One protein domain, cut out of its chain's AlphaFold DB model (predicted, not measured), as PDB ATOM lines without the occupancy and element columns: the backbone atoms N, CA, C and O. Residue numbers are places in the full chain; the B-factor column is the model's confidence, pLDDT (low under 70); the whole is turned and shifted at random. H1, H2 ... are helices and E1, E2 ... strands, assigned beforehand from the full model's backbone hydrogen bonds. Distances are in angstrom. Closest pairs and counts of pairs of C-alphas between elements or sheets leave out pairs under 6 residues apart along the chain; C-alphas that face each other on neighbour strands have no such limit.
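This is residues 4 to 119 of the 399 residues of an uncharacterized protein of Ktedonobacter sp. 13_1_40CM_4_52_4 (UniProt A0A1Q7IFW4). Little regular structure: a small antiparallel sheet, E1-E2-E3, among loops, H1 and H2 at one end, H4 at the other. Of 116 printed residues, 45 are in named elements, E1-H1-H2-E2-H3-H4-H5-E3, class mixed. The whole is compact: radius of gyration of the C-alphas 14.5 A, spans 42 by 35 by 27 A.

E2, residues 42 to 45, is antiparallel to E1, residues 4 to 6, and E3, residues 117 to 119. N 4 and O 44, like N 45 and O 117, are within hydrogen-bond range, 2.9 A. H1, residues 8 to 14, touches H2, residues 21 to 28; their closest C-alphas, Arg 9 and Ala 27, are 5.0 A apart. H1 and H3, residues 56 to 60, only graze the sheet. H5, residues 107 to 111, is near H1. Every helix O i to N i+4 pair is within range.

E1 begins at C-alpha 4 (16.136, 18.505, 13.183); E3 ends at C-alpha 119 (18.043, 7.980, 15.169). H4, residues 77 to 86, is 14.2 A long.

The link H4 to H5 is long; residues 68 to 73 have pLDDT under 70.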
ATOM      1  N   LEU A   4      15.096  17.644  12.632       95.00
ATOM      2  CA  LEU A   4      16.136  18.505  13.183       95.00
ATOM      3  C   LEU A   4      17.428  17.703  13.275       95.00
ATOM      4  O   LEU A   4      17.420  16.562  13.736       95.00
ATOM      5  N   LEU A   5      18.522  18.294  12.804       95.81
ATOM      6  CA  LEU A   5      19.840  17.678  12.853       95.81
ATOM      7  C   LEU A   5      20.556  18.126  14.124       95.81
ATOM      8  O   LEU A   5      20.642  19.320  14.401       95.81
ATOM      9  N   TRP A   6      21.098  17.162  14.854       96.25
ATOM     10  CA  TRP A   6      21.822  17.377  16.095       96.25
ATOM     11  C   TRP A   6      23.134  16.611  16.077       96.25
ATOM     12  O   TRP A   6      23.242  15.555  15.466       96.25
ATOM     13  N   THR A   7      24.120  17.105  16.809       95.44
ATOM     14  CA  THR A   7      25.196  16.270  17.355       95.44
ATOM     15  C   THR A   7      24.886  15.918  18.811       95.44
ATOM     16  O   THR A   7      24.100  16.622  19.458       95.44
ATOM     17  N   LYS A   8      25.503  14.864  19.363       95.12
ATOM     18  CA  LYS A   8      25.315  14.440  20.769       95.12
ATOM     19  C   LYS A   8      25.626  15.596  21.708       95.12
ATOM     20  O   LYS A   8      24.875  15.847  22.649       95.12
ATOM     21  N   ARG A   9      26.680  16.355  21.400       95.62
ATOM     22  CA  ARG A   9      27.056  17.558  22.144       95.62
ATOM     23  C   ARG A   9      25.975  18.633  22.083       95.62
ATOM     24  O   ARG A   9      25.506  19.080  23.124       95.62
ATOM     25  N   SER A  10      25.575  19.051  20.879       96.56
ATOM     26  CA  SER A  10      24.580  20.123  20.716       96.56
ATOM     27  C   SER A  10      23.230  19.773  21.351       96.56
ATOM     28  O   SER A  10      22.591  20.643  21.935       96.56
ATOM     29  N   TRP A  11      22.842  18.495  21.318       96.00
ATOM     30  CA  TRP A  11      21.630  17.996  21.955       96.00
ATOM     31  C   TRP A  11      21.678  18.127  23.476       96.00
ATOM     32  O   TRP A  11      20.765  18.703  24.062       96.00
ATOM     33  N   VAL A  12      22.749  17.637  24.114       95.81
ATOM     34  CA  VAL A  12      22.910  17.727  25.575       95.81
ATOM     35  C   VAL A  12      22.936  19.184  26.030       95.81
ATOM     36  O   VAL A  12      22.282  19.531  27.009       95.81
ATOM     37  N   LEU A  13      23.646  20.052  25.304       96.19
ATOM     38  CA  LEU A  13      23.747  21.475  25.645       96.19
ATOM     39  C   LEU A  13      22.444  22.252  25.421       96.19
ATOM     40  O   LEU A  13      22.247  23.272  26.078       96.19
ATOM     41  N   ALA A  14      21.571  21.792  24.522       95.81
ATOM     42  CA  ALA A  14      20.247  22.373  24.304       95.81
ATOM     43  C   ALA A  14      19.195  21.879  25.314       95.81
ATOM     44  O   ALA A  14      18.207  22.570  25.537       95.81
ATOM     45  N   HIS A  15      19.422  20.721  25.941       94.69
ATOM     46  CA  HIS A  15      18.494  20.075  26.877       94.69
ATOM     47  C   HIS A  15      19.173  19.816  28.230       94.69
ATOM     48  O   HIS A  15      19.129  18.711  28.763       94.69
ATOM     49  N   GLN A  16      19.890  20.800  28.774       94.75
ATOM     50  CA  GLN A  16      20.725  20.599  29.970       94.75
ATOM     51  C   GLN A  16      19.924  20.171  31.201       94.75
ATOM     52  O   GLN A  16      20.399  19.370  31.999       94.75
ATOM     53  N   ASP A  17      18.682  20.634  31.321       94.00
ATOM     54  CA  ASP A  17      17.729  20.235  32.359       94.00
ATOM     55  C   ASP A  17      17.436  18.724  32.353       94.00
ATOM     56  O   ASP A  17      16.943  18.161  33.335       94.00
ATOM     57  N   HIS A  18      17.786  18.038  31.263       90.12
ATOM     58  CA  HIS A  18      17.610  16.608  31.114       90.12
ATOM     59  C   HIS A  18      18.797  15.760  31.602       90.12
ATOM     60  O   HIS A  18      18.671  14.532  31.718       90.12
ATOM     61  N   TYR A  19      19.942  16.365  31.903       91.75
ATOM     62  CA  TYR A  19      21.186  15.633  32.122       91.75
ATOM     63  C   TYR A  19      21.835  15.977  33.463       91.75
ATOM     64  O   TYR A  19      21.640  17.041  34.038       91.75
ATOM     65  N   ARG A  20      22.620  15.035  33.995       92.19
ATOM     66  CA  ARG A  20      23.421  15.275  35.206       92.19
ATOM     67  C   ARG A  20      24.578  16.218  34.872       92.19
ATOM     68  O   ARG A  20      25.131  16.125  33.780       92.19
ATOM     69  N   GLU A  21      25.028  17.011  35.845       94.62
ATOM     70  CA  GLU A  21      26.144  17.962  35.674       94.62
ATOM     71  C   GLU A  21      27.397  17.337  35.043       94.62
ATOM     72  O   GLU A  21      28.036  17.953  34.199       94.62
ATOM     73  N   GLY A  22      27.732  16.089  35.399       94.44
ATOM     74  CA  GLY A  22      28.870  15.383  34.802       94.44
ATOM     75  C   GLY A  22      28.741  15.191  33.287       94.44
ATOM     76  O   GLY A  22      29.703  15.420  32.561       94.44
ATOM     77  N   VAL A  23      27.544  14.841  32.804       93.19
ATOM     78  CA  VAL A  23      27.261  14.656  31.371       93.19
ATOM     79  C   VAL A  23      27.312  15.993  30.634       93.19
ATOM     80  O   VAL A  23      27.920  16.083  29.569       93.19
ATOM     81  N   ILE A  24      26.731  17.041  31.229       96.44
ATOM     82  CA  ILE A  24      26.772  18.406  30.682       96.44
ATOM     83  C   ILE A  24      28.226  18.863  30.550       96.44
ATOM     84  O   ILE A  24      28.646  19.284  29.476       96.44
ATOM     85  N   ARG A  25      29.033  18.686  31.602       96.75
ATOM     86  CA  ARG A  25      30.447  19.073  31.617       96.75
ATOM     87  C   ARG A  25      31.279  18.318  30.579       96.75
ATOM     88  O   ARG A  25      32.155  18.913  29.956       96.75
ATOM     89  N   GLU A  26      31.034  17.023  30.378       95.50
ATOM     90  CA  GLU A  26      31.698  16.258  29.312       95.50
ATOM     91  C   GLU A  26      31.337  16.781  27.916       95.50
ATOM     92  O   GLU A  26      32.226  16.899  27.066       95.50
ATOM     93  N   ALA A  27      30.070  17.145  27.691       95.88
ATOM     94  CA  ALA A  27      29.615  17.745  26.439       95.88
ATOM     95  C   ALA A  27      30.217  19.144  26.220       95.88
ATOM     96  O   ALA A  27      30.727  19.438  25.137       95.88
ATOM     97  N   GLU A  28      30.248  20.005  27.239       97.12
ATOM     98  CA  GLU A  28      30.893  21.325  27.170       97.12
ATOM     99  C   GLU A  28      32.366  21.208  26.767       97.12
ATOM    100  O   GLU A  28      32.824  21.918  25.866       97.12
ATOM    101  N   GLN A  29      33.076  20.257  27.385       97.00
ATOM    102  CA  GLN A  29      34.498  19.991  27.170       97.00
ATOM    103  C   GLN A  29      34.803  19.151  25.921       97.00
ATOM    104  O   GLN A  29      35.981  18.911  25.654       97.00
ATOM    105  N   ALA A  30      33.783  18.702  25.178       95.62
ATOM    106  CA  ALA A  30      33.908  17.830  24.007       95.62
ATOM    107  C   ALA A  30      34.774  16.580  24.277       95.62
ATOM    108  O   ALA A  30      35.730  16.289  23.560       95.62
ATOM    109  N   ARG A  31      34.470  15.856  25.363       94.69
ATOM    110  CA  ARG A  31      35.210  14.652  25.783       94.69
ATOM    111  C   ARG A  31      34.410  13.372  25.570       94.69
ATOM    112  O   ARG A  31      33.183  13.385  25.519       94.69
ATOM    113  N   GLY A  32      35.121  12.247  25.491       91.50
ATOM    114  CA  GLY A  32      34.514  10.919  25.408       91.50
ATOM    115  C   GLY A  32      33.621  10.780  24.176       91.50
ATOM    116  O   GLY A  32      34.067  11.000  23.057       91.50
ATOM    117  N   VAL A  33      32.347  10.443  24.383       91.12
ATOM    118  CA  VAL A  33      31.363  10.287  23.293       91.12
ATOM    119  C   VAL A  33      30.955  11.607  22.623       91.12
ATOM    120  O   VAL A  33      30.274  11.562  21.601       91.12
ATOM    121  N   TYR A  34      31.362  12.750  23.187       94.44
ATOM    122  CA  TYR A  34      31.123  14.103  22.668       94.44
ATOM    123  C   TYR A  34      32.349  14.707  21.971       94.44
ATOM    124  O   TYR A  34      32.325  15.888  21.617       94.44
ATOM    125  N   SER A  35      33.443  13.951  21.829       94.44
ATOM    126  CA  SER A  35      34.622  14.431  21.112       94.44
ATOM    127  C   SER A  35      34.349  14.512  19.604       94.44
ATOM    128  O   SER A  35      33.511  13.757  19.105       94.44
ATOM    129  N   PRO A  36      35.036  15.392  18.851       91.81
ATOM    130  CA  PRO A  36      34.798  15.563  17.414       91.81
ATOM    131  C   PRO A  36      34.866  14.261  16.601       91.81
ATOM    132  O   PRO A  36      34.174  14.121  15.597       91.81
ATOM    133  N   GLU A  37      35.659  13.289  17.048       88.19
ATOM    134  CA  GLU A  37      35.826  11.984  16.402       88.19
ATOM    135  C   GLU A  37      34.603  11.062  16.576       88.19
ATOM    136  O   GLU A  37      34.408  10.127  15.797       88.19
ATOM    137  N   HIS A  38      33.775  11.307  17.596       86.94
ATOM    138  CA  HIS A  38      32.633  10.467  17.981       86.94
ATOM    139  C   HIS A  38      31.275  11.193  17.933       86.94
ATOM    140  O   HIS A  38      30.223  10.537  17.977       86.94
ATOM    141  N   ASP A  39      31.282  12.524  17.818       89.19
ATOM    142  CA  ASP A  39      30.105  13.402  17.827       89.19
ATOM    143  C   ASP A  39      29.414  13.463  16.454       89.19
ATOM    144  O   ASP A  39      29.267  14.517  15.833       89.19
ATOM    145  N   ARG A  40      29.007  12.294  15.950       88.69
ATOM    146  CA  ARG A  40      28.340  12.181  14.650       88.69
ATOM    147  C   ARG A  40      26.931  12.787  14.662       88.69
ATOM    148  O   ARG A  40      26.238  12.686  15.682       88.69
ATOM    149  N   PRO A  41      26.477  13.361  13.530       92.56
ATOM    150  CA  PRO A  41      25.124  13.875  13.413       92.56
ATOM    151  C   PRO A  41      24.061  12.777  13.537       92.56
ATOM    152  O   PRO A  41      24.209  11.671  13.014       92.56
ATOM    153  N   PHE A  42      22.949  13.112  14.176       94.62
ATOM    154  CA  PHE A  42      21.741  12.305  14.246       94.62
ATOM    155  C   PHE A  42      20.506  13.186  14.061       94.62
ATOM    156  O   PHE A  42      20.574  14.415  14.120       94.62
ATOM    157  N   VAL A  43      19.367  12.552  13.812       94.38
ATOM    158  CA  VAL A  43      18.118  13.245  13.507       94.38
ATOM    159  C   VAL A  43      17.138  13.095  14.658       94.38
ATOM    160  O   VAL A  43      16.924  11.991  15.151       94.38
ATOM    161  N   GLN A  44      16.517  14.208  15.042       94.94
ATOM    162  CA  GLN A  44      15.280  14.241  15.814       94.94
ATOM    163  C   GLN A  44      14.105  14.421  14.860       94.94
ATOM    164  O   GLN A  44      14.102  15.319  14.013       94.94
ATOM    165  N   TYR A  45      13.069  13.618  15.047       94.56
ATOM    166  CA  TYR A  45      11.776  13.831  14.422       94.56
ATOM    167  C   TYR A  45      10.774  14.406  15.430       94.56
ATOM    168  O   TYR A  45      10.678  13.932  16.556       94.56
ATOM    169  N   SER A  46      10.044  15.448  15.032       91.38
ATOM    170  CA  SER A  46       9.130  16.200  15.918       91.38
ATOM    171  C   SER A  46       7.648  16.092  15.534       91.38
ATOM    172  O   SER A  46       6.820  16.823  16.072       91.38
ATOM    173  N   GLY A  47       7.310  15.234  14.566       89.88
ATOM    174  CA  GLY A  47       5.926  14.988  14.148       89.88
ATOM    175  C   GLY A  47       5.292  13.784  14.844       89.88
ATOM    176  O   GLY A  47       5.886  13.190  15.743       89.88
ATOM    177  N   ASP A  48       4.101  13.398  14.385       89.94
ATOM    178  CA  ASP A  48       3.435  12.176  14.841       89.94
ATOM    179  C   ASP A  48       4.217  10.935  14.384       89.94
ATOM    180  O   ASP A  48       4.679  10.870  13.243       89.94
ATOM    181  N   VAL A  49       4.356   9.944  15.267       89.31
ATOM    182  CA  VAL A  49       5.012   8.658  14.987       89.31
ATOM    183  C   VAL A  49       4.421   7.978  13.750       89.31
ATOM    184  O   VAL A  49       5.169   7.355  12.997       89.31
ATOM    185  N   ALA A  50       3.115   8.122  13.513       86.88
ATOM    186  CA  ALA A  50       2.438   7.581  12.336       86.88
ATOM    187  C   ALA A  50       2.897   8.231  11.016       86.88
ATOM    188  O   ALA A  50       2.836   7.592   9.969       86.88
ATOM    189  N   ASP A  51       3.383   9.474  11.077       88.50
ATOM    190  CA  ASP A  51       3.891  10.235   9.930       88.50
ATOM    191  C   ASP A  51       5.406  10.052   9.718       88.50
ATOM    192  O   ASP A  51       5.999  10.657   8.819       88.50
ATOM    193  N   LEU A  52       6.067   9.275  10.578       88.25
ATOM    194  CA  LEU A  52       7.477   8.936  10.435       88.25
ATOM    195  C   LEU A  52       7.666   7.863   9.348       88.25
ATOM    196  O   LEU A  52       6.725   7.410   8.702       88.25
ATOM    197  N   LEU A  53       8.911   7.444   9.118       89.38
ATOM    198  CA  LEU A  53       9.205   6.278   8.282       89.38
ATOM    199  C   LEU A  53       8.537   5.019   8.873       89.38
ATOM    200  O   LEU A  53       8.172   5.002  10.046       89.38
ATOM    201  N   TRP A  54       8.428   3.942   8.086       91.81
ATOM    202  CA  TRP A  54       7.672   2.720   8.436       91.81
ATOM    203  C   TRP A  54       8.095   2.024   9.745       91.81
ATOM    204  O   TRP A  54       7.409   1.119  10.200       91.81
ATOM    205  N   PHE A  55       9.220   2.427  10.340       91.94
ATOM    206  CA  PHE A  55       9.758   1.939  11.611       91.94
ATOM    207  C   PHE A  55       9.568   2.921  12.783       91.94
ATOM    208  O   PHE A  55      10.234   2.795  13.813       91.94
ATOM    209  N   GLY A  56       8.714   3.940  12.633       91.69
ATOM    210  CA  GLY A  56       8.497   4.969  13.651       91.69
ATOM    211  C   GLY A  56       8.070   4.404  15.006       91.69
ATOM    212  O   GLY A  56       8.556   4.855  16.042       91.69
ATOM    213  N   ASP A  57       7.229   3.374  15.001       91.19
ATOM    214  CA  ASP A  57       6.813   2.639  16.195       91.19
ATOM    215  C   ASP A  57       7.994   1.931  16.878       91.19
ATOM    216  O   ASP A  57       8.149   2.044  18.091       91.19
ATOM    217  N   LEU A  58       8.906   1.302  16.127       91.94
ATOM    218  CA  LEU A  58      10.118   0.698  16.697       91.94
ATOM    219  C   LEU A  58      10.998   1.727  17.421       91.94
ATOM    220  O   LEU A  58      11.646   1.389  18.414       91.94
ATOM    221  N   MET A  59      11.040   2.973  16.941       90.00
ATOM    222  CA  MET A  59      11.769   4.058  17.611       90.00
ATOM    223  C   MET A  59      11.037   4.584  18.834       90.00
ATOM    224  O   MET A  59      11.667   4.732  19.880       90.00
ATOM    225  N   LYS A  60       9.726   4.827  18.720       90.31
ATOM    226  CA  LYS A  60       8.878   5.248  19.843       90.31
ATOM    227  C   LYS A  60       9.034   4.292  21.025       90.31
ATOM    228  O   LYS A  60       9.237   4.719  22.155       90.31
ATOM    229  N   GLU A  61       9.023   2.999  20.728       89.38
ATOM    230  CA  GLU A  61       9.146   1.915  21.701       89.38
ATOM    231  C   GLU A  61      10.612   1.602  22.057       89.38
ATOM    232  O   GLU A  61      10.910   0.655  22.788       89.38
ATOM    233  N   ARG A  62      11.558   2.408  21.550       88.62
ATOM    234  CA  ARG A  62      12.995   2.347  21.850       88.62
ATOM    235  C   ARG A  62      13.596   0.957  21.603       88.62
ATOM    236  O   ARG A  62      14.455   0.496  22.358       88.62
ATOM    237  N   LEU A  63      13.155   0.293  20.535       88.88
ATOM    238  CA  LEU A  63      13.582  -1.057  20.161       88.88
ATOM    239  C   LEU A  63      14.841  -1.069  19.284       88.88
ATOM    240  O   LEU A  63      15.584  -2.047  19.334       88.88
ATOM    241  N   LEU A  64      15.123   0.014  18.543       87.81
ATOM    242  CA  LEU A  64      16.314   0.171  17.679       87.81
ATOM    243  C   LEU A  64      17.594   0.580  18.435       87.81
ATOM    244  O   LEU A  64      18.564   1.069  17.856       87.81
ATOM    245  N   GLN A  65      17.617   0.380  19.748       83.19
ATOM    246  CA  GLN A  65      18.751   0.683  20.612       83.19
ATOM    247  C   GLN A  65      19.076  -0.514  21.505       83.19
ATOM    248  O   GLN A  65      18.291  -1.446  21.646       83.19
ATOM    249  N   ASN A  66      20.265  -0.519  22.103       76.69
ATOM    250  CA  ASN A  66      20.659  -1.595  23.007       76.69
ATOM    251  C   ASN A  66      19.922  -1.461  24.350       76.69
ATOM    252  O   ASN A  66      20.079  -0.450  25.026       76.69
ATOM    253  N   PHE A  67      19.189  -2.488  24.774       76.19
ATOM    254  CA  PHE A  67      18.589  -2.563  26.106       76.19
ATOM    255  C   PHE A  67      19.020  -3.852  26.810       76.19
ATOM    256  O   PHE A  67      19.022  -4.932  26.222       76.19
ATOM    257  N   GLN A  68      19.435  -3.739  28.076       68.88
ATOM    258  CA  GLN A  68      20.034  -4.838  28.840       68.88
ATOM    259  C   GLN A  68      19.288  -5.090  30.149       68.88
ATOM    260  O   GLN A  68      18.856  -4.153  30.820       68.88
ATOM    261  N   ARG A  69      19.222  -6.369  30.532       67.75
ATOM    262  CA  ARG A  69      18.762  -6.825  31.846       67.75
ATOM    263  C   ARG A  69      19.906  -6.655  32.847       67.75
ATOM    264  O   ARG A  69      20.959  -7.262  32.657       67.75
ATOM    265  N   GLY A  70      19.746  -5.838  33.884       57.59
ATOM    266  CA  GLY A  70      20.808  -5.646  34.878       57.59
ATOM    267  C   GLY A  70      20.428  -4.740  36.055       57.59
ATOM    268  O   GLY A  70      19.347  -4.158  36.035       57.59
ATOM    269  N   PRO A  71      21.314  -4.591  37.062       48.56
ATOM    270  CA  PRO A  71      21.064  -3.796  38.276       48.56
ATOM    271  C   PRO A  71      20.879  -2.296  37.999       48.56
ATOM    272  O   PRO A  71      20.130  -1.626  38.696       48.56
ATOM    273  N   ASN A  72      21.537  -1.803  36.944       59.50
ATOM    274  CA  ASN A  72      21.357  -0.470  36.357       59.50
ATOM    275  C   ASN A  72      20.614  -0.559  35.005       59.50
ATOM    276  O   ASN A  72      20.799   0.285  34.131       59.50
ATOM    277  N   GLY A  73      19.898  -1.664  34.778       62.69
ATOM    278  CA  GLY A  73      19.177  -1.945  33.543       62.69
ATOM    279  C   GLY A  73      17.935  -1.075  33.416       62.69
ATOM    280  O   GLY A  73      17.448  -0.504  34.387       62.69
ATOM    281  N   ASP A  74      17.426  -0.971  32.196       71.12
ATOM    282  CA  ASP A  74      16.235  -0.175  31.934       71.12
ATOM    283  C   ASP A  74      15.012  -0.818  32.624       71.12
ATOM    284  O   ASP A  74      14.760  -2.005  32.386       71.12
ATOM    285  N   PRO A  75      14.244  -0.089  33.457       70.25
ATOM    286  CA  PRO A  75      13.069  -0.637  34.141       70.25
ATOM    287  C   PRO A  75      12.000  -1.151  33.163       70.25
ATOM    288  O   PRO A  75      11.259  -2.068  33.500       70.25
ATOM    289  N   THR A  76      11.984  -0.639  31.929       81.19
ATOM    290  CA  THR A  76      11.089  -1.074  30.842       81.19
ATOM    291  C   THR A  76      11.656  -2.252  30.036       81.19
ATOM    292  O   THR A  76      11.153  -2.591  28.963       81.19
ATOM    293  N   TYR A  77      12.755  -2.876  30.491       85.06
ATOM    294  CA  TYR A  77      13.424  -3.964  29.770       85.06
ATOM    295  C   TYR A  77      12.469  -5.110  29.432       85.06
ATOM    296  O   TYR A  77      12.420  -5.513  28.274       85.06
ATOM    297  N   GLU A  78      11.722  -5.625  30.414       84.50
ATOM    298  CA  GLU A  78      10.843  -6.784  30.197       84.50
ATOM    299  C   GLU A  78       9.724  -6.450  29.202       84.50
ATOM    300  O   GLU A  78       9.487  -7.214  28.270       84.50
ATOM    301  N   GLU A  79       9.096  -5.281  29.334       86.94
ATOM    302  CA  GLU A  79       8.016  -4.820  28.451       86.94
ATOM    303  C   GLU A  79       8.492  -4.679  27.004       86.94
ATOM    304  O   GLU A  79       7.921  -5.285  26.094       86.94
ATOM    305  N   ARG A  80       9.610  -3.977  26.783       86.94
ATOM    306  CA  ARG A  80      10.195  -3.833  25.443       86.94
ATOM    307  C   ARG A  80      10.708  -5.150  24.886       86.94
ATOM    308  O   ARG A  80      10.648  -5.374  23.681       86.94
ATOM    309  N   TRP A  81      11.201  -6.046  25.736       85.06
ATOM    310  CA  TRP A  81      11.625  -7.374  25.311       85.06
ATOM    311  C   TRP A  81      10.434  -8.232  24.866       85.06
ATOM    312  O   TRP A  81      10.508  -8.910  23.837       85.06
ATOM    313  N   HIS A  82       9.317  -8.176  25.595       85.06
ATOM    314  CA  HIS A  82       8.064  -8.817  25.204       85.06
ATOM    315  C   HIS A  82       7.513  -8.242  23.897       85.06
ATOM    316  O   HIS A  82       7.168  -9.017  23.002       85.06
ATOM    317  N   LEU A  83       7.517  -6.917  23.749       87.06
ATOM    318  CA  LEU A  83       7.091  -6.241  22.529       87.06
ATOM    319  C   LEU A  83       7.987  -6.590  21.332       87.06
ATOM    320  O   LEU A  83       7.500  -6.956  20.264       87.06
ATOM    321  N   ALA A  84       9.310  -6.566  21.506       86.44
ATOM    322  CA  ALA A  84      10.243  -6.983  20.465       86.44
ATOM    323  C   ALA A  84       9.926  -8.410  19.995       86.44
ATOM    324  O   ALA A  84       9.853  -8.662  18.795       86.44
ATOM    325  N   ARG A  85       9.662  -9.341  20.923       82.12
ATOM    326  CA  ARG A  85       9.273 -10.717  20.585       82.12
ATOM    327  C   ARG A  85       7.952 -10.796  19.827       82.12
ATOM    328  O   ARG A  85       7.897 -11.552  18.859       82.12
ATOM    329  N   SER A  86       6.924 -10.044  20.228       80.19
ATOM    330  CA  SER A  86       5.634 -10.042  19.522       80.19
ATOM    331  C   SER A  86       5.746  -9.470  18.111       80.19
ATOM    332  O   SER A  86       5.064  -9.940  17.208       80.19
ATOM    333  N   LEU A  87       6.674  -8.534  17.894       79.50
ATOM    334  CA  LEU A  87       7.033  -8.003  16.575       79.50
ATOM    335  C   LEU A  87       7.996  -8.921  15.796       79.50
ATOM    336  O   LEU A  87       8.454  -8.598  14.703       79.50
ATOM    337  N   GLY A  88       8.314 -10.101  16.336       76.56
ATOM    338  CA  GLY A  88       9.147 -11.095  15.675       76.56
ATOM    339  C   GLY A  88      10.653 -10.915  15.885       76.56
ATOM    340  O   GLY A  88      11.447 -11.558  15.209       76.56
ATOM    341  N   PHE A  89      11.103 -10.106  16.830       82.88
ATOM    342  CA  PHE A  89      12.514  -9.974  17.186       82.88
ATOM    343  C   PHE A  89      12.820 -10.803  18.448       82.88
ATOM    344  O   PHE A  89      12.862 -10.262  19.554       82.88
ATOM    345  N   PRO A  90      13.056 -12.132  18.341       70.19
ATOM    346  CA  PRO A  90      13.134 -13.034  19.499       70.19
ATOM    347  C   PRO A  90      14.273 -12.710  20.478       70.19
ATOM    348  O   PRO A  90      14.256 -13.156  21.630       70.19
ATOM    349  N   ARG A  91      15.274 -11.973  19.987       71.81
ATOM    350  CA  ARG A  91      16.508 -11.587  20.674       71.81
ATOM    351  C   ARG A  91      16.720 -10.061  20.667       71.81
ATOM    352  O   ARG A  91      17.852  -9.618  20.798       71.81
ATOM    353  N   GLY A  92      15.646  -9.285  20.494       77.69
ATOM    354  CA  GLY A  92      15.693  -7.825  20.381       77.69
ATOM    355  C   GLY A  92      15.890  -7.324  18.947       77.69
ATOM    356  O   GLY A  92      16.366  -8.055  18.075       77.69
ATOM    357  N   CYS A  93      15.486  -6.075  18.701       86.19
ATOM    358  CA  CYS A  93      15.564  -5.409  17.397       86.19
ATOM    359  C   CYS A  93      16.909  -4.678  17.233       86.19
ATOM    360  O   CYS A  93      16.978  -3.481  16.971       86.19
ATOM    361  N   TYR A  94      18.008  -5.403  17.451       85.19
ATOM    362  CA  TYR A  94      19.349  -4.838  17.349       85.19
ATOM    363  C   TYR A  94      20.349  -5.833  16.769       85.19
ATOM    364  O   TYR A  94      20.271  -7.045  16.996       85.19
ATOM    365  N   THR A  95      21.325  -5.297  16.049       89.69
ATOM    366  CA  THR A  95      22.480  -6.039  15.547       89.69
ATOM    367  C   THR A  95      23.591  -6.081  16.603       89.69
ATOM    368  O   THR A  95      23.777  -5.163  17.419       89.69
ATOM    369  N   GLN A  96      24.373  -7.152  16.589       85.12
ATOM    370  CA  GLN A  96      25.564  -7.313  17.416       85.12
ATOM    371  C   GLN A  96      26.617  -6.255  17.077       85.12
ATOM    372  O   GLN A  96      27.353  -5.819  17.962       85.12
ATOM    373  N   GLN A  97      26.652  -5.802  15.824       85.88
ATOM    374  CA  GLN A  97      27.602  -4.812  15.328       85.88
ATOM    375  C   GLN A  97      27.063  -3.383  15.499       85.88
ATOM    376  O   GLN A  97      26.096  -3.010  14.837       85.88
ATOM    377  N   PRO A  98      27.666  -2.550  16.368       86.25
ATOM    378  CA  PRO A  98      27.289  -1.143  16.457       86.25
ATOM    379  C   PRO A  98      27.459  -0.425  15.111       86.25
ATOM    380  O   PRO A  98      28.337  -0.768  14.320       86.25
ATOM    381  N   GLY A  99      26.613   0.566  14.838       88.81
ATOM    382  CA  GLY A  99      26.620   1.314  13.579       88.81
ATOM    383  C   GLY A  99      25.935   0.602  12.407       88.81
ATOM    384  O   GLY A  99      25.805   1.206  11.345       88.81
ATOM    385  N   LEU A 100      25.477  -0.641  12.576       91.94
ATOM    386  CA  LEU A 100      24.661  -1.364  11.600       91.94
ATOM    387  C   LEU A 100      23.225  -1.424  12.137       91.94
ATOM    388  O   LEU A 100      22.985  -2.125  13.109       91.94
ATOM    389  N   LEU A 101      22.273  -0.684  11.562       91.75
ATOM    390  CA  LEU A 101      20.893  -0.470  12.052       91.75
ATOM    391  C   LEU A 101      20.753   0.343  13.352       91.75
ATOM    392  O   LEU A 101      19.883   1.204  13.437       91.75
ATOM    393  N   ARG A 102      21.599   0.096  14.355       88.00
ATOM    394  CA  ARG A 102      21.648   0.879  15.602       88.00
ATOM    395  C   ARG A 102      22.873   1.780  15.649       88.00
ATOM    396  O   ARG A 102      23.864   1.503  14.974       88.00
ATOM    397  N   GLY A 103      22.841   2.787  16.520       84.38
ATOM    398  CA  GLY A 103      23.971   3.698  16.691       84.38
ATOM    399  C   GLY A 103      25.276   3.019  17.131       84.38
ATOM    400  O   GLY A 103      25.279   1.900  17.662       84.38
ATOM    401  N   GLU A 104      26.403   3.693  16.896       82.31
ATOM    402  CA  GLU A 104      27.753   3.147  17.146       82.31
ATOM    403  C   GLU A 104      28.079   2.923  18.628       82.31
ATOM    404  O   GLU A 104      28.934   2.107  18.978       82.31
ATOM    405  N   ASN A 105      27.386   3.616  19.524       83.62
ATOM    406  CA  ASN A 105      27.608   3.511  20.957       83.62
ATOM    407  C   ASN A 105      26.273   3.439  21.716       83.62
ATOM    408  O   ASN A 105      25.189   3.403  21.133       83.62
ATOM    409  N   ARG A 106      26.350   3.354  23.045       86.31
ATOM    410  CA  ARG A 106      25.170   3.241  23.914       86.31
ATOM    411  C   ARG A 106      24.487   4.584  24.181       86.31
ATOM    412  O   ARG A 106      23.513   4.604  24.925       86.31
ATOM    413  N   TRP A 107      24.942   5.675  23.559       89.44
ATOM    414  CA  TRP A 107      24.479   7.022  23.878       89.44
ATOM    415  C   TRP A 107      22.962   7.154  23.759       89.44
ATOM    416  O   TRP A 107      22.350   7.629  24.706       89.44
ATOM    417  N   PHE A 108      22.336   6.647  22.688       87.94
ATOM    418  CA  PHE A 108      20.870   6.668  22.572       87.94
ATOM    419  C   PHE A 108      20.201   5.895  23.700       87.94
ATOM    420  O   PHE A 108      19.311   6.429  24.346       87.94
ATOM    421  N   ALA A 109      20.672   4.688  24.014       83.69
ATOM    422  CA  ALA A 109      20.100   3.889  25.095       83.69
ATOM    423  C   ALA A 109      20.171   4.591  26.463       83.69
ATOM    424  O   ALA A 109      19.274   4.424  27.286       83.69
ATOM    425  N   GLU A 110      21.225   5.376  26.686       85.19
ATOM    426  CA  GLU A 110      21.519   6.045  27.957       85.19
ATOM    427  C   GLU A 110      20.935   7.464  28.053       85.19
ATOM    428  O   GLU A 110      20.694   7.936  29.161       85.19
ATOM    429  N   ASN A 111      20.699   8.137  26.921       86.06
ATOM    430  CA  ASN A 111      20.391   9.573  26.876       86.06
ATOM    431  C   ASN A 111      19.082   9.927  26.153       86.06
ATOM    432  O   ASN A 111      18.707  11.098  26.187       86.06
ATOM    433  N   THR A 112      18.385   8.964  25.536       85.06
ATOM    434  CA  THR A 112      17.005   9.162  25.046       85.06
ATOM    435  C   THR A 112      15.987   8.951  26.153       85.06
ATOM    436  O   THR A 112      16.106   8.025  26.965       85.06
ATOM    437  N   ARG A 113      14.948   9.777  26.140       83.12
ATOM    438  CA  ARG A 113      13.795   9.700  27.033       83.12
ATOM    439  C   ARG A 113      12.564   9.201  26.285       83.12
ATOM    440  O   ARG A 113      12.574   8.991  25.076       83.12
ATOM    441  N   GLU A 114      11.498   8.965  27.035       83.00
ATOM    442  CA  GLU A 114      10.193   8.683  26.446       83.00
ATOM    443  C   GLU A 114       9.722   9.884  25.611       83.00
ATOM    444  O   GLU A 114       9.831  11.028  26.046       83.00
ATOM    445  N   GLY A 115       9.239   9.617  24.396       84.56
ATOM    446  CA  GLY A 115       8.832  10.647  23.433       84.56
ATOM    447  C   GLY A 115       9.953  11.161  22.521       84.56
ATOM    448  O   GLY A 115       9.652  11.764  21.492       84.56
ATOM    449  N   ASP A 116      11.222  10.873  22.823       89.94
ATOM    450  CA  ASP A 116      12.342  11.251  21.960       89.94
ATOM    451  C   ASP A 116      12.419  10.331  20.730       89.94
ATOM    452  O   ASP A 116      12.813   9.167  20.816       89.94
ATOM    453  N   LEU A 117      12.088  10.862  19.550       92.56
ATOM    454  CA  LEU A 117      12.185  10.140  18.276       92.56
ATOM    455  C   LEU A 117      13.521  10.449  17.596       92.56
ATOM    456  O   LEU A 117      13.589  11.270  16.675       92.56
ATOM    457  N   LEU A 118      14.592   9.821  18.094       92.62
ATOM    458  CA  LEU A 118      15.967  10.049  17.635       92.62
ATOM    459  C   LEU A 118      16.542   8.824  16.922       92.62
ATOM    460  O   LEU A 118      16.376   7.696  17.387       92.62
ATOM    461  N   PHE A 119      17.291   9.043  15.842       91.25
ATOM    462  CA  PHE A 119      18.043   7.980  15.169       91.25
ATOM    463  C   PHE A 119      19.274   8.512  14.429       91.25
ATOM    464  O   PHE A 119      19.288   9.656  13.979       91.25
TER     465      PHE A 119